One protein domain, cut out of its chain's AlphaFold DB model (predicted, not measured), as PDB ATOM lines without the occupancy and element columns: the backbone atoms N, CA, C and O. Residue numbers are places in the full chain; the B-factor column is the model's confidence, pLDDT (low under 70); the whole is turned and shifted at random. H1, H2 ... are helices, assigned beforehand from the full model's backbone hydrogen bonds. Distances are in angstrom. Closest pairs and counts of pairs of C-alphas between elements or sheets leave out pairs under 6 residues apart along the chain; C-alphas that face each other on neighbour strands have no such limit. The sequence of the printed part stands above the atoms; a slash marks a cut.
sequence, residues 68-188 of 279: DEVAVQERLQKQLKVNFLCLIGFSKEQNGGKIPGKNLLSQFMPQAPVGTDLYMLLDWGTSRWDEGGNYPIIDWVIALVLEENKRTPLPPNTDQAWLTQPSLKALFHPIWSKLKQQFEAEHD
ATOM      1  N   ASP A  68       9.767  -1.913  -1.904       80.75
ATOM      2  CA  ASP A  68       9.329  -0.573  -2.299       80.75
ATOM      3  C   ASP A  68       9.004   0.303  -1.081       80.75
ATOM      4  O   ASP A  68       9.433   1.455  -1.011       80.75
ATOM      5  N   GLU A  69       8.317  -0.245  -0.073       80.00
ATOM      6  CA  GLU A  69       8.036   0.471   1.177       80.00
ATOM      7  C   GLU A  69       9.317   0.806   1.950       80.00
ATOM      8  O   GLU A  69       9.423   1.896   2.518       80.00
ATOM      9  N   VAL A  70      10.312  -0.088   1.947       83.62
ATOM     10  CA  VAL A  70      11.628   0.184   2.546       83.62
ATOM     11  C   VAL A  70      12.315   1.340   1.819       83.62
ATOM     12  O   VAL A  70      12.772   2.280   2.471       83.62
ATOM     13  N   ALA A  71      12.338   1.327   0.484       84.19
ATOM     14  CA  ALA A  71      12.955   2.391  -0.310       84.19
ATOM     15  C   ALA A  71      12.284   3.757  -0.073       84.19
ATOM     16  O   ALA A  71      12.958   4.785   0.070       84.19
ATOM     17  N   VAL A  72      10.953   3.777   0.025       82.88
ATOM     18  CA  VAL A  72      10.178   4.977   0.366       82.88
ATOM     19  C   VAL A  72      10.493   5.456   1.783       82.88
ATOM     20  O   VAL A  72      10.751   6.646   1.990       82.88
ATOM     21  N   GLN A  73      10.521   4.546   2.758       83.94
ATOM     22  CA  GLN A  73      10.826   4.865   4.150       83.94
ATOM     23  C   GLN A  73      12.223   5.480   4.294       83.94
ATOM     24  O   GLN A  73      12.389   6.485   4.988       83.94
ATOM     25  N   GLU A  74      13.227   4.911   3.626       86.06
ATOM     26  CA  GLU A  74      14.592   5.440   3.614       86.06
ATOM     27  C   GLU A  74      14.651   6.844   3.001       86.06
ATOM     28  O   GLU A  74      15.327   7.736   3.527       86.06
ATOM     29  N   ARG A  75      13.896   7.078   1.923       85.44
ATOM     30  CA  ARG A  75      13.823   8.388   1.268       85.44
ATOM     31  C   ARG A  75      13.161   9.441   2.156       85.44
ATOM     32  O   ARG A  75      13.695  10.545   2.265       85.44
ATOM     33  N   LEU A  76      12.081   9.084   2.852       86.81
ATOM     34  CA  LEU A  76      11.433   9.947   3.843       86.81
ATOM     35  C   LEU A  76      12.344  10.244   5.034       86.81
ATOM     36  O   LEU A  76      12.453  11.396   5.444       86.81
ATOM     37  N   GLN A  77      13.051   9.244   5.567       88.12
ATOM     38  CA  GLN A  77      14.029   9.470   6.637       88.12
ATOM     39  C   GLN A  77      15.138  10.426   6.191       88.12
ATOM     40  O   GLN A  77      15.547  11.301   6.955       88.12
ATOM     41  N   LYS A  78      15.611  10.291   4.946       86.62
ATOM     42  CA  LYS A  78      16.607  11.198   4.374       86.62
ATOM     43  C   LYS A  78      16.062  12.623   4.252       86.62
ATOM     44  O   LYS A  78      16.763  13.546   4.651       86.62
ATOM     45  N   GLN A  79      14.834  12.802   3.761       83.56
ATOM     46  CA  GLN A  79      14.185  14.118   3.668       83.56
ATOM     47  C   GLN A  79      13.966  14.750   5.045       83.56
ATOM     48  O   GLN A  79      14.392  15.880   5.262       83.56
ATOM     49  N   LEU A  80      13.398  14.006   6.001       86.31
ATOM     50  CA  LEU A  80      13.217  14.454   7.385       86.31
ATOM     51  C   LEU A  80      14.545  14.896   8.002       86.31
ATOM     52  O   LEU A  80      14.620  15.966   8.597       86.31
ATOM     53  N   LYS A  81      15.607  14.097   7.830       84.56
ATOM     54  CA  LYS A  81      16.939  14.429   8.343       84.56
ATOM     55  C   LYS A  81      17.503  15.690   7.691       84.56
ATOM     56  O   LYS A  81      18.041  16.527   8.403       84.56
ATOM     57  N   VAL A  82      17.421  15.814   6.365       80.38
ATOM     58  CA  VAL A  82      17.937  16.985   5.639       80.38
ATOM     59  C   VAL A  82      17.190  18.241   6.068       80.38
ATOM     60  O   VAL A  82      17.831  19.183   6.515       80.38
ATOM     61  N   ASN A  83      15.857  18.223   6.021       77.94
ATOM     62  CA  ASN A  83      15.048  19.369   6.416       77.94
ATOM     63  C   ASN A  83      15.303  19.738   7.875       77.94
ATOM     64  O   ASN A  83      15.589  20.891   8.159       77.94
ATOM     65  N   PHE A  84      15.328  18.767   8.790       81.25
ATOM     66  CA  PHE A  84      15.652  19.040  10.187       81.25
ATOM     67  C   PHE A  84      17.020  19.693  10.373       81.25
ATOM     68  O   PHE A  84      17.105  20.729  11.020       81.25
ATOM     69  N   LEU A  85      18.076  19.129   9.778       74.75
ATOM     70  CA  LEU A  85      19.426  19.686   9.887       74.75
ATOM     71  C   LEU A  85      19.518  21.104   9.326       74.75
ATOM     72  O   LEU A  85      20.320  21.892   9.807       74.75
ATOM     73  N   CYS A  86      18.714  21.427   8.324       68.88
ATOM     74  CA  CYS A  86      18.711  22.751   7.736       68.88
ATOM     75  C   CYS A  86      17.919  23.794   8.537       68.88
ATOM     76  O   CYS A  86      18.208  24.980   8.407       68.88
ATOM     77  N   LEU A  87      16.936  23.373   9.339       68.94
ATOM     78  CA  LEU A  87      16.131  24.270  10.177       68.94
ATOM     79  C   LEU A  87      16.781  24.596  11.515       68.94
ATOM     80  O   LEU A  87      16.532  25.656  12.094       68.94
ATOM     81  N   ILE A  88      17.588  23.672  12.023       66.31
ATOM     82  CA  ILE A  88      18.212  23.837  13.325       66.31
ATOM     83  C   ILE A  88      19.463  24.704  13.209       66.31
ATOM     84  O   ILE A  88      20.336  24.494  12.367       66.31
ATOM     85  N   GLY A  89      19.538  25.694  14.085       56.47
ATOM     86  CA  GLY A  89      20.716  26.529  14.273       56.47
ATOM     87  C   GLY A  89      21.565  25.974  15.382       56.47
ATOM     88  O   GLY A  89      21.055  25.397  16.341       56.47
ATOM     89  N   PHE A  90      22.869  26.193  15.286       54.69
ATOM     90  CA  PHE A  90      23.770  25.887  16.383       54.69
ATOM     91  C   PHE A  90      24.187  27.186  17.072       54.69
ATOM     92  O   PHE A  90      24.828  28.038  16.455       54.69
ATOM     93  N   SER A  91      23.837  27.343  18.352       46.94
ATOM     94  CA  SER A  91      24.340  28.452  19.170       46.94
ATOM     95  C   SER A  91      25.810  28.209  19.512       46.94
ATOM     96  O   SER A  91      26.154  27.256  20.215       46.94
ATOM     97  N   LYS A  92      26.690  29.083  19.006       42.88
ATOM     98  CA  LYS A  92      28.128  29.055  19.315       42.88
ATOM     99  C   LYS A  92      28.394  29.338  20.799       42.88
ATOM    100  O   LYS A  92      29.347  28.799  21.349       42.88
ATOM    101  N   GLU A  93      27.552  30.159  21.425       47.47
ATOM    102  CA  GLU A  93      27.701  30.610  22.814       47.47
ATOM    103  C   GLU A  93      27.380  29.510  23.831       47.47
ATOM    104  O   GLU A  93      28.016  29.452  24.876       47.47
ATOM    105  N   GLN A  94      26.443  28.610  23.518       50.69
ATOM    106  CA  GLN A  94      26.045  27.545  24.445       50.69
ATOM    107  C   GLN A  94      26.856  26.252  24.280       50.69
ATOM    108  O   GLN A  94      27.076  25.557  25.264       50.69
ATOM    109  N   ASN A  95      27.317  25.926  23.063       48.78
ATOM    110  CA  ASN A  95      27.773  24.565  22.744       48.78
ATOM    111  C   ASN A  95      29.110  24.486  21.966       48.78
ATOM    112  O   ASN A  95      29.408  23.467  21.356       48.78
ATOM    113  N   GLY A  96      29.935  25.541  21.915       50.03
ATOM    114  CA  GLY A  96      31.336  25.455  21.444       50.03
ATOM    115  C   GLY A  96      31.603  25.166  19.943       50.03
ATOM    116  O   GLY A  96      32.723  25.397  19.496       50.03
ATOM    117  N   GLY A  97      30.600  24.755  19.149       37.50
ATOM    118  CA  GLY A  97      30.604  24.598  17.670       37.50
ATOM    119  C   GLY A  97      31.362  23.362  17.132       37.50
ATOM    120  O   GLY A  97      32.444  23.049  17.612       37.50
ATOM    121  N   LYS A  98      30.901  22.613  16.105       45.34
ATOM    122  CA  LYS A  98      30.158  22.944  14.856       45.34
ATOM    123  C   LYS A  98      29.077  21.903  14.478       45.34
ATOM    124  O   LYS A  98      29.340  20.725  14.669       45.34
ATOM    125  N   ILE A  99      28.030  22.329  13.732       48.31
ATOM    126  CA  ILE A  99      27.534  21.877  12.376       48.31
ATOM    127  C   ILE A  99      26.041  22.329  12.196       48.31
ATOM    128  O   ILE A  99      25.389  22.436  13.230       48.31
ATOM    129  N   PRO A 100      25.468  22.627  10.987       46.81
ATOM    130  CA  PRO A 100      25.813  22.092   9.659       46.81
ATOM    131  C   PRO A 100      26.009  23.032   8.451       46.81
ATOM    132  O   PRO A 100      25.421  24.095   8.310       46.81
ATOM    133  N   GLY A 101      26.849  22.507   7.544       51.16
ATOM    134  CA  GLY A 101      26.723  22.396   6.080       51.16
ATOM    135  C   GLY A 101      25.918  23.415   5.274       51.16
ATOM    136  O   GLY A 101      24.701  23.329   5.177       51.16
ATOM    137  N   LYS A 102      26.648  24.257   4.538       42.03
ATOM    138  CA  LYS A 102      26.156  25.026   3.391       42.03
ATOM    139  C   LYS A 102      25.751  24.096   2.235       42.03
ATOM    140  O   LYS A 102      26.458  23.125   1.965       42.03
ATOM    141  N   ASN A 103      24.669  24.407   1.516       47.66
ATOM    142  CA  ASN A 103      24.392  23.759   0.228       47.66
ATOM    143  C   ASN A 103      25.435  24.181  -0.840       47.66
ATOM    144  O   ASN A 103      26.286  25.037  -0.585       47.66
ATOM    145  N   LEU A 104      25.362  23.618  -2.054       46.94
ATOM    146  CA  LEU A 104      26.258  23.960  -3.181       46.94
ATOM    147  C   LEU A 104      26.265  25.461  -3.546       46.94
ATOM    148  O   LEU A 104      27.210  25.932  -4.170       46.94
ATOM    149  N   LEU A 105      25.237  26.212  -3.140       48.81
ATOM    150  CA  LEU A 105      25.071  27.650  -3.368       48.81
ATOM    151  C   LEU A 105      25.406  28.500  -2.132       48.81
ATOM    152  O   LEU A 105      25.132  29.695  -2.116       48.81
ATOM    153  N   SER A 106      25.986  27.915  -1.080       50.88
ATOM    154  CA  SER A 106      26.236  28.595   0.200       50.88
ATOM    155  C   SER A 106      24.993  29.132   0.921       50.88
ATOM    156  O   SER A 106      25.126  29.936   1.842       50.88
ATOM    157  N   GLN A 107      23.802  28.670   0.542       46.28
ATOM    158  CA  GLN A 107      22.528  29.048   1.143       46.28
ATOM    159  C   GLN A 107      22.060  27.976   2.134       46.28
ATOM    160  O   GLN A 107      22.282  26.778   1.939       46.28
ATOM    161  N   PHE A 108      21.400  28.416   3.200       50.06
ATOM    162  CA  PHE A 108      20.723  27.539   4.149       50.06
ATOM    163  C   PHE A 108      19.256  27.425   3.712       50.06
ATOM    164  O   PHE A 108      18.576  28.437   3.557       50.06
ATOM    165  N   MET A 109      18.795  26.209   3.418       50.50
ATOM    166  CA  MET A 109      17.406  25.913   3.048       50.50
ATOM    167  C   MET A 109      16.954  24.662   3.788       50.50
ATOM    168  O   MET A 109      17.690  23.682   3.685       50.50
ATOM    169  N   PRO A 110      15.773  24.642   4.438       53.75
ATOM    170  CA  PRO A 110      14.668  25.597   4.288       53.75
ATOM    171  C   PRO A 110      14.851  26.928   5.038       53.75
ATOM    172  O   PRO A 110      15.623  27.012   5.985       53.75
ATOM    173  N   GLN A 111      14.131  27.968   4.597       52.44
ATOM    174  CA  GLN A 111      14.041  29.250   5.308       52.44
ATOM    175  C   GLN A 111      13.024  29.146   6.456       52.44
ATOM    176  O   GLN A 111      11.947  28.576   6.267       52.44
ATOM    177  N   ALA A 112      13.365  29.708   7.619       55.28
ATOM    178  CA  ALA A 112      12.448  29.883   8.747       55.28
ATOM    179  C   ALA A 112      11.176  30.657   8.335       55.28
ATOM    180  O   ALA A 112      11.245  31.490   7.424       55.28
ATOM    181  N   PRO A 113      10.013  30.414   8.975       55.44
ATOM    182  CA  PRO A 113       8.825  31.231   8.773       55.44
ATOM    183  C   PRO A 113       9.108  32.719   8.998       55.44
ATOM    184  O   PRO A 113       9.997  33.119   9.754       55.44
ATOM    185  N   VAL A 114       8.314  33.572   8.354       53.00
ATOM    186  CA  VAL A 114       8.411  35.021   8.551       53.00
ATOM    187  C   VAL A 114       8.094  35.348  10.016       53.00
ATOM    188  O   VAL A 114       7.006  35.035  10.492       53.00
ATOM    189  N   GLY A 115       9.041  35.973  10.722       55.19
ATOM    190  CA  GLY A 115       8.896  36.370  12.130       55.19
ATOM    191  C   GLY A 115       9.485  35.395  13.157       55.19
ATOM    192  O   GLY A 115       9.452  35.697  14.345       55.19
ATOM    193  N   THR A 116      10.044  34.264  12.726       53.72
ATOM    194  CA  THR A 116      10.877  33.396  13.577       53.72
ATOM    195  C   THR A 116      12.353  33.634  13.301       53.72
ATOM    196  O   THR A 116      12.716  34.026  12.189       53.72
ATOM    197  N   ASP A 117      13.202  33.376  14.296       55.47
ATOM    198  CA  ASP A 117      14.650  33.412  14.110       55.47
ATOM    199  C   ASP A 117      15.053  32.562  12.901       55.47
ATOM    200  O   ASP A 117      14.475  31.501  12.651       55.47
ATOM    201  N   LEU A 118      16.065  33.024  12.157       52.06
ATOM    202  CA  LEU A 118      16.578  32.347  10.955       52.06
ATOM    203  C   LEU A 118      16.932  30.875  11.206       52.06
ATOM    204  O   LEU A 118      16.994  30.095  10.258       52.06
ATOM    205  N   TYR A 119      17.148  30.512  12.472       62.12
ATOM    206  CA  TYR A 119      17.410  29.159  12.899       62.12
ATOM    207  C   TYR A 119      16.748  28.843  14.240       62.12
ATOM    208  O   TYR A 119      16.768  29.662  15.157       62.12
ATOM    209  N   MET A 120      16.235  27.620  14.382       68.19
ATOM    210  CA  MET A 120      15.634  27.158  15.635       68.19
ATOM    211  C   MET A 120      16.685  26.458  16.503       68.19
ATOM    212  O   MET A 120      17.407  25.582  16.023       68.19
ATOM    213  N   LEU A 121      16.789  26.835  17.779       70.69
ATOM    214  CA  LEU A 121      17.710  26.198  18.721       70.69
ATOM    215  C   LEU A 121      17.069  24.955  19.336       70.69
ATOM    216  O   LEU A 121      15.961  25.014  19.865       70.69
ATOM    217  N   LEU A 122      17.792  23.840  19.278       75.94
ATOM    218  CA  LEU A 122      17.387  22.609  19.942       75.94
ATOM    219  C   LEU A 122      17.782  22.624  21.411       75.94
ATOM    220  O   LEU A 122      18.911  22.972  21.761       75.94
ATOM    221  N   ASP A 123      16.876  22.129  22.242       79.50
ATOM    222  CA  ASP A 123      17.179  21.768  23.614       79.50
ATOM    223  C   ASP A 123      17.608  20.297  23.673       79.50
ATOM    224  O   ASP A 123      16.793  19.375  23.765       79.50
ATOM    225  N   TRP A 124      18.919  20.072  23.620       81.38
ATOM    226  CA  TRP A 124      19.507  18.737  23.743       81.38
ATOM    227  C   TRP A 124      19.415  18.155  25.162       81.38
ATOM    228  O   TRP A 124      19.536  16.935  25.325       81.38
ATOM    229  N   GLY A 125      19.178  18.998  26.175       76.50
ATOM    230  CA  GLY A 125      18.977  18.579  27.562       76.50
ATOM    231  C   GLY A 125      17.666  17.820  27.748       76.50
ATOM    232  O   GLY A 125      17.589  16.884  28.546       76.50
ATOM    233  N   THR A 126      16.652  18.145  26.943       79.06
ATOM    234  CA  THR A 126      15.375  17.430  26.950       79.06
ATOM    235  C   THR A 126      15.536  15.989  26.446       79.06
ATOM    236  O   THR A 126      16.228  15.695  25.463       79.06
ATOM    237  N   SER A 127      14.905  15.039  27.147       72.56
ATOM    238  CA  SER A 127      15.061  13.602  26.893       72.56
ATOM    239  C   SER A 127      14.493  13.180  25.532       72.56
ATOM    240  O   SER A 127      15.132  12.404  24.812       72.56
ATOM    241  N   ARG A 128      13.346  13.752  25.150       78.62
ATOM    242  CA  ARG A 128      12.604  13.418  23.936       78.62
ATOM    243  C   ARG A 128      12.439  14.617  23.003       78.62
ATOM    244  O   ARG A 128      12.479  15.773  23.406       78.62
ATOM    245  N   TRP A 129      12.247  14.323  21.723       81.38
ATOM    246  CA  TRP A 129      12.035  15.345  20.696       81.38
ATOM    247  C   TRP A 129      10.619  15.929  20.712       81.38
ATOM    248  O   TRP A 129      10.404  17.007  20.174       81.38
ATOM    249  N   ASP A 130       9.650  15.223  21.302       82.25
ATOM    250  CA  ASP A 130       8.244  15.622  21.376       82.25
ATOM    251  C   ASP A 130       7.898  16.405  22.653       82.25
ATOM    252  O   ASP A 130       6.729  16.557  22.994       82.25
ATOM    253  N   GLU A 131       8.912  16.925  23.342       82.25
ATOM    254  CA  GLU A 131       8.784  17.681  24.586       82.25
ATOM    255  C   GLU A 131       9.388  19.088  24.440       82.25
ATOM    256  O   GLU A 131      10.312  19.320  23.654       82.25
ATOM    257  N   GLY A 132       8.858  20.036  25.218       83.44
ATOM    258  CA  GLY A 132       9.406  21.386  25.349       83.44
ATOM    259  C   GLY A 132       9.541  22.147  24.026       83.44
ATOM    260  O   GLY A 132       8.679  22.076  23.149       83.44
ATOM    261  N   GLY A 133      10.645  22.888  23.891       79.94
ATOM    262  CA  GLY A 133      10.952  23.696  22.705       79.94
ATOM    263  C   GLY A 133      11.285  22.886  21.448       79.94
ATOM    264  O   GLY A 133      11.252  23.439  20.351       79.94
ATOM    265  N   ASN A 134      11.544  21.579  21.573       83.31
ATOM    266  CA  ASN A 134      11.849  20.715  20.431       83.31
ATOM    267  C   ASN A 134      10.588  20.349  19.640       83.31
ATOM    268  O   ASN A 134      10.623  20.338  18.412       83.31
ATOM    269  N   TYR A 135       9.462  20.112  20.322       85.50
ATOM    270  CA  TYR A 135       8.198  19.718  19.692       85.50
ATOM    271  C   TYR A 135       7.795  20.589  18.478       85.50
ATOM    272  O   TYR A 135       7.579  20.022  17.400       85.50
ATOM    273  N   PRO A 136       7.730  21.938  18.576       83.75
ATOM    274  CA  PRO A 136       7.326  22.783  17.448       83.75
ATOM    275  C   PRO A 136       8.298  22.725  16.260       83.75
ATOM    276  O   PRO A 136       7.861  22.811  15.113       83.75
ATOM    277  N   ILE A 137       9.597  22.527  16.508       83.12
ATOM    278  CA  ILE A 137      10.618  22.384  15.457       83.12
ATOM    279  C   ILE A 137      10.328  21.127  14.632       83.12
ATOM    280  O   ILE A 137      10.346  21.145  13.401       83.12
ATOM    281  N   ILE A 138      10.021  20.028  15.319       86.44
ATOM    282  CA  ILE A 138       9.781  18.728  14.693       86.44
ATOM    283  C   ILE A 138       8.457  18.717  13.935       86.44
ATOM    284  O   ILE A 138       8.403  18.232  12.805       86.44
ATOM    285  N   ASP A 139       7.404  19.282  14.525       86.56
ATOM    286  CA  ASP A 139       6.122  19.443  13.838       86.56
ATOM    287  C   ASP A 139       6.284  20.252  12.546       86.56
ATOM    288  O   ASP A 139       5.697  19.900  11.519       86.56
ATOM    289  N   TRP A 140       7.144  21.272  12.553       83.50
ATOM    290  CA  TRP A 140       7.404  22.070  11.364       83.50
ATOM    291  C   TRP A 140       8.207  21.324  10.287       83.50
ATOM    292  O   TRP A 140       7.833  21.364   9.113       83.50
ATOM    293  N   VAL A 141       9.240  20.556  10.656       85.75
ATOM    294  CA  VAL A 141       9.947  19.665   9.710       85.75
ATOM    295  C   VAL A 141       8.983  18.694   9.037       85.75
ATOM    296  O   VAL A 141       9.066  18.462   7.830       85.75
ATOM    297  N   ILE A 142       8.070  18.114   9.813       88.62
ATOM    298  CA  ILE A 142       7.082  17.172   9.293       88.62
ATOM    299  C   ILE A 142       6.133  17.878   8.324       88.62
ATOM    300  O   ILE A 142       5.876  17.349   7.243       88.62
ATOM    301  N   ALA A 143       5.662  19.080   8.665       86.12
ATOM    302  CA  ALA A 143       4.838  19.886   7.769       86.12
ATOM    303  C   ALA A 143       5.561  20.195   6.445       86.12
ATOM    304  O   ALA A 143       4.962  20.056   5.381       86.12
ATOM    305  N   LEU A 144       6.856  20.527   6.491       83.69
ATOM    306  CA  LEU A 144       7.661  20.764   5.291       83.69
ATOM    307  C   LEU A 144       7.785  19.521   4.412       83.69
ATOM    308  O   LEU A 144       7.576  19.615   3.208       83.69
ATOM    309  N   VAL A 145       8.066  18.352   4.994       85.25
ATOM    310  CA  VAL A 145       8.147  17.096   4.227       85.25
ATOM    311  C   VAL A 145       6.802  16.753   3.581       85.25
ATOM    312  O   VAL A 145       6.764  16.324   2.427       85.25
ATOM    313  N   LEU A 146       5.690  16.976   4.288       85.62
ATOM    314  CA  LEU A 146       4.353  16.788   3.725       85.62
ATOM    315  C   LEU A 146       4.091  17.744   2.549       85.62
ATOM    316  O   LEU A 146       3.596  17.303   1.513       85.62
ATOM    317  N   GLU A 147       4.451  19.023   2.670       84.75
ATOM    318  CA  GLU A 147       4.319  20.015   1.593       84.75
ATOM    319  C   GLU A 147       5.230  19.718   0.390       84.75
ATOM    320  O   GLU A 147       4.793  19.798  -0.761       84.75
ATOM    321  N   GLU A 148       6.480  19.318   0.619       82.00
ATOM    322  CA  GLU A 148       7.406  18.910  -0.444       82.00
ATOM    323  C   GLU A 148       6.887  17.696  -1.211       82.00
ATOM    324  O   GLU A 148       6.969  17.662  -2.441       82.00
ATOM    325  N   ASN A 149       6.304  16.726  -0.503       82.56
ATOM    326  CA  ASN A 149       5.725  15.544  -1.123       82.56
ATOM    327  C   ASN A 149       4.433  15.858  -1.902       82.56
ATOM    328  O   ASN A 149       4.175  15.216  -2.916       82.56
ATOM    329  N   LYS A 150       3.648  16.873  -1.504       83.12
ATOM    330  CA  LYS A 150       2.528  17.366  -2.335       83.12
ATOM    331  C   LYS A 150       3.018  17.915  -3.677       83.12
ATOM    332  O   LYS A 150       2.350  17.731  -4.689       83.12
ATOM    333  N   ARG A 151       4.176  18.588  -3.689       82.25
ATOM    334  CA  ARG A 151       4.785  19.154  -4.908       82.25
ATOM    335  C   ARG A 151       5.493  18.098  -5.752       82.25
ATOM    336  O   ARG A 151       5.448  18.159  -6.976       82.25
ATOM    337  N   THR A 152       6.144  17.144  -5.094       79.88
ATOM    338  CA  THR A 152       6.981  16.119  -5.727       79.88
ATOM    339  C   THR A 152       6.688  14.765  -5.080       79.88
ATOM    340  O   THR A 152       7.404  14.356  -4.162       79.88
ATOM    341  N   PRO A 153       5.624  14.070  -5.522       78.25
ATOM    342  CA  PRO A 153       5.199  12.821  -4.906       78.25
ATOM    343  C   PRO A 153       6.287  11.753  -4.985       78.25
ATOM    344  O   PRO A 153       6.900  11.539  -6.034       78.25
ATOM    345  N   LEU A 154       6.513  11.059  -3.875       72.25
ATOM    346  CA  LEU A 154       7.399   9.905  -3.830       72.25
ATOM    347  C   LEU A 154       6.729   8.693  -4.506       72.25
ATOM    348  O   LEU A 154       5.648   8.291  -4.080       72.25
ATOM    349  N   PRO A 155       7.342   8.088  -5.539       69.31
ATOM    350  CA  PRO A 155       6.875   6.817  -6.076       69.31
ATOM    351  C   PRO A 155       7.305   5.643  -5.171       69.31
ATOM    352  O   PRO A 155       8.384   5.721  -4.575       69.31
ATOM    353  N   PRO A 156       6.536   4.536  -5.133       61.16
ATOM    354  CA  PRO A 156       5.242   4.329  -5.792       61.16
ATOM    355  C   PRO A 156       4.086   5.052  -5.078       61.16
ATOM    356  O   PRO A 156       4.032   5.129  -3.856       61.16
ATOM    357  N   ASN A 157       3.126   5.557  -5.860       64.56
ATOM    358  CA  ASN A 157       1.945   6.289  -5.375       64.56
ATOM    359  C   ASN A 157       0.864   5.338  -4.812       64.56
ATOM    360  O   ASN A 157      -0.328   5.510  -5.061       64.56
ATOM    361  N   THR A 158       1.290   4.275  -4.132       52.59
ATOM    362  CA  THR A 158       0.435   3.262  -3.510       52.59
ATOM    363  C   THR A 158       0.156   3.667  -2.068       52.59
ATOM    364  O   THR A 158       1.089   3.814  -1.281       52.59
ATOM    365  N   ASP A 159      -1.126   3.894  -1.768       56.66
ATOM    366  CA  ASP A 159      -1.726   4.214  -0.467       56.66
ATOM    367  C   ASP A 159      -0.861   5.038   0.498       56.66
ATOM    368  O   ASP A 159      -0.044   4.518   1.251       56.66
ATOM    369  N   GLN A 160      -1.133   6.346   0.559       65.12
ATOM    370  CA  GLN A 160      -0.452   7.358   1.384       65.12
ATOM    371  C   GLN A 160      -0.588   7.168   2.914       65.12
ATOM    372  O   GLN A 160      -0.309   8.092   3.678       65.12
ATOM    373  N   ALA A 161      -0.988   5.993   3.406       66.81
ATOM    374  CA  ALA A 161      -1.140   5.708   4.838       66.81
ATOM    375  C   ALA A 161       0.163   5.948   5.640       66.81
ATOM    376  O   ALA A 161       0.137   6.271   6.832       66.81
ATOM    377  N   TRP A 162       1.317   5.845   4.975       69.31
ATOM    378  CA  TRP A 162       2.649   6.098   5.530       69.31
ATOM    379  C   TRP A 162       3.070   7.584   5.514       69.31
ATOM    380  O   TRP A 162       3.982   7.960   6.245       69.31
ATOM    381  N   LEU A 163       2.370   8.446   4.770       76.06
ATOM    382  CA  LEU A 163       2.578   9.902   4.676       76.06
ATOM    383  C   LEU A 163       1.655  10.679   5.626       76.06
ATOM    384  O   LEU A 163       1.115  11.732   5.300       76.06
ATOM    385  N   THR A 164       1.460  10.155   6.830       82.38
ATOM    386  CA  THR A 164       0.698  10.836   7.878       82.38
ATOM    387  C   THR A 164       1.645  11.446   8.905       82.38
ATOM    388  O   THR A 164       2.761  10.961   9.112       82.38
ATOM    389  N   GLN A 165       1.200  12.502   9.590       83.44
ATOM    390  CA  GLN A 165       1.983  13.120  10.664       83.44
ATOM    391  C   GLN A 165       2.436  12.088  11.724       83.44
ATOM    392  O   GLN A 165       3.621  12.095  12.060       83.44
ATOM    393  N   PRO A 166       1.592  11.144  12.207       86.12
ATOM    394  CA  PRO A 166       2.029  10.116  13.158       86.12
ATOM    395  C   PRO A 166       3.113   9.180  12.603       86.12
ATOM    396  O   PRO A 166       4.063   8.847  13.313       86.12
ATOM    397  N   SER A 167       3.007   8.784  11.332       84.62
ATOM    398  CA  SER A 167       4.006   7.932  10.675       84.62
ATOM    399  C   SER A 167       5.350   8.650  10.543       84.62
ATOM    400  O   SER A 167       6.384   8.088  10.900       84.62
ATOM    401  N   LEU A 168       5.350   9.919  10.126       87.00
ATOM    402  CA  LEU A 168       6.569  10.730  10.030       87.00
ATOM    403  C   LEU A 168       7.197  10.994  11.408       87.00
ATOM    404  O   LEU A 168       8.415  10.897  11.545       87.00
ATOM    405  N   LYS A 169       6.382  11.213  12.451       88.56
ATOM    406  CA  LYS A 169       6.832  11.273  13.855       88.56
ATOM    407  C   LYS A 169       7.548   9.987  14.282       88.56
ATOM    408  O   LYS A 169       8.636  10.039  14.857       88.56
ATOM    409  N   ALA A 170       6.987   8.825  13.952       87.44
ATOM    410  CA  ALA A 170       7.609   7.536  14.253       87.44
ATOM    411  C   ALA A 170       8.942   7.335  13.507       87.44
ATOM    412  O   ALA A 170       9.886   6.782  14.075       87.44
ATOM    413  N   LEU A 171       9.049   7.818  12.262       88.06
ATOM    414  CA  LEU A 171      10.304   7.814  11.498       88.06
ATOM    415  C   LEU A 171      11.334   8.805  12.039       88.06
ATOM    416  O   LEU A 171      12.534   8.576  11.882       88.06
ATOM    417  N   PHE A 172      10.886   9.878  12.685       86.94
ATOM    418  CA  PHE A 172      11.774  10.884  13.244       86.94
ATOM    419  C   PHE A 172      12.490  10.404  14.508       86.94
ATOM    420  O   PHE A 172      13.665  10.708  14.705       86.94
ATOM    421  N   HIS A 173      11.830   9.597  15.341       86.50
ATOM    422  CA  HIS A 173      12.422   9.080  16.577       86.50
ATOM    423  C   HIS A 173      13.841   8.492  16.401       86.50
ATOM    424  O   HIS A 173      14.745   8.911  17.127       86.50
ATOM    425  N   PRO A 174      14.114   7.554  15.470       87.56
ATOM    426  CA  PRO A 174      15.470   7.036  15.276       87.56
ATOM    427  C   PRO A 174      16.460   8.081  14.734       87.56
ATOM    428  O   PRO A 174      17.661   7.944  14.970       87.56
ATOM    429  N   ILE A 175      15.992   9.114  14.022       87.00
ATOM    430  CA  ILE A 175      16.828  10.232  13.556       87.00
ATOM    431  C   ILE A 175      17.276  11.060  14.762       87.00
ATOM    432  O   ILE A 175      18.476  11.270  14.937       87.00
ATOM    433  N   TRP A 176      16.332  11.450  15.625       85.94
ATOM    434  CA  TRP A 176      16.617  12.177  16.861       85.94
ATOM    435  C   TRP A 176      17.594  11.420  17.754       85.94
ATOM    436  O   TRP A 176      18.614  11.979  18.139       85.94
ATOM    437  N   SER A 177      17.331  10.138  18.040       85.38
ATOM    438  CA  SER A 177      18.196   9.342  18.920       85.38
ATOM    439  C   SER A 177      19.645   9.306  18.427       85.38
ATOM    440  O   SER A 177      20.560   9.436  19.232       85.38
ATOM    441  N   LYS A 178      19.866   9.177  17.110       85.25
ATOM    442  CA  LYS A 178      21.216   9.197  16.528       85.25
ATOM    443  C   LYS A 178      21.877  10.569  16.641       85.25
ATOM    444  O   LYS A 178      23.053  10.636  16.977       85.25
ATOM    445  N   LEU A 179      21.143  11.643  16.351       82.69
ATOM    446  CA  LEU A 179      21.675  13.005  16.436       82.69
ATOM    447  C   LEU A 179      21.993  13.394  17.880       82.69
ATOM    448  O   LEU A 179      23.061  13.936  18.136       82.69
ATOM    449  N   LYS A 180      21.122  13.035  18.824       82.38
ATOM    450  CA  LYS A 180      21.349  13.240  20.253       82.38
ATOM    451  C   LYS A 180      22.555  12.449  20.751       82.38
ATOM    452  O   LYS A 180      23.423  13.022  21.392       82.38
ATOM    453  N   GLN A 181      22.666  11.171  20.385       81.75
ATOM    454  CA  GLN A 181      23.833  10.358  20.733       81.75
ATOM    455  C   GLN A 181      25.132  10.950  20.165       81.75
ATOM    456  O   GLN A 181      26.166  10.925  20.826       81.75
ATOM    457  N   GLN A 182      25.096  11.472  18.935       80.12
ATOM    458  CA  GLN A 182      26.243  12.153  18.341       80.12
ATOM    459  C   GLN A 182      26.586  13.434  19.111       80.12
ATOM    460  O   GLN A 182      27.749  13.631  19.449       80.12
ATOM    461  N   PHE A 183      25.587  14.259  19.431       78.38
ATOM    462  CA  PHE A 183      25.764  15.466  20.232       78.38
ATOM    463  C   PHE A 183      26.401  15.140  21.588       78.38
ATOM    464  O   PHE A 183      27.440  15.701  21.922       78.38
ATOM    465  N   GLU A 184      25.849  14.177  22.328       78.88
ATOM    466  CA  GLU A 184      26.390  13.716  23.613       78.88
ATOM    467  C   GLU A 184      27.831  13.210  23.472       78.88
ATOM    468  O   GLU A 184      28.682  13.543  24.289       78.88
ATOM    469  N   ALA A 185      28.143  12.456  22.414       72.81
ATOM    470  CA  ALA A 185      29.493  11.948  22.177       72.81
ATOM    471  C   ALA A 185      30.513  13.045  21.829       72.81
ATOM    472  O   ALA A 185      31.696  12.891  22.141       72.81
ATOM    473  N   GLU A 186      30.083  14.116  21.162       68.81
ATOM    474  CA  GLU A 186      30.916  15.276  20.818       68.81
ATOM    475  C   GLU A 186      31.113  16.226  22.009       68.81
ATOM    476  O   GLU A 186      32.165  16.859  22.116       68.81
ATOM    477  N   HIS A 187      30.135  16.287  22.917       69.88
ATOM    478  CA  HIS A 187      30.128  17.165  24.094       69.88
ATOM    479  C   HIS A 187      30.467  16.428  25.397       69.88
ATOM    480  O   HIS A 187      30.394  17.007  26.480       69.88
ATOM    481  N   ASP A 188      30.891  15.165  25.309       79.50
ATOM    482  CA  ASP A 188      31.484  14.434  26.424       79.50
ATOM    483  C   ASP A 188      32.862  15.033  26.738       79.50
ATOM    484  O   ASP A 188      33.907  14.610  26.227       79.50
TER     485      ASP A 188
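Overview. This is residues 68 to 188 of the 279 residues of an uncharacterized protein of Dacryopinax primogenitus (strain DJM 731) (UniProt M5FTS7). Three long helices, H1, H3 and H4, cross one another at steep angles, each touching the other two. A long loop, residues 96 to 133, swings past the last turns of H1 between tiny H2 and H3. The 121 printed residues hold four named helices, H1 H2 H3 H4 along the chain, and no named strand: all helix. The whole is compact, radius of gyration of the C-alphas 14.9 A, and only just elongated, spanning 46 by 31 by 26 A.

Arrangement. Start with H1, residues 68 to 87, and H3, residues 134 to 151: they touch at a steep tilt of 56 degrees, opposite ways, H3 with residues 137 to 145 alone; their closest C-alphas, Phe 84 and Val 141, are 5.8 A apart. Next find H4, residues 165 to 186: its residues 168 to 175 alone touch residues 73 to 81 of H1, at a steep tilt of 57 degrees, the same way, with the closest C-alphas, Gln 77 and Leu 171, 6.3 A apart. H3 and H4 touch at a steep tilt of 54 degrees, opposite ways, with residues 142 to 143 and 165 to 169 alone; the C-alphas of Ile 142 and Leu 168 come closest, at 6.5 A. H2, residues 92 to 95, touches no helix. Every O i to N i+4 pair is within hydrogen-bond range in H1 and H3, and 16 of 18 are in H4; H2 is too short for such a pair.

Along the chain. Find C-alpha 68 at (9.329, -0.573, -2.299); H1 runs 28.6 A from there. H3 is 26.4 A long. H4 has a kink of 33 degrees near residue 172 and ends 30.7 A from its start, at C-alpha 186, (30.916, 15.276, 20.818).

Size, cuts and confidence. The printed part has no cut; H2 to H3 and H3 to H4 are long links. Residues 86 to 120, 155 to 162 and 186 to 187 have pLDDT under 70.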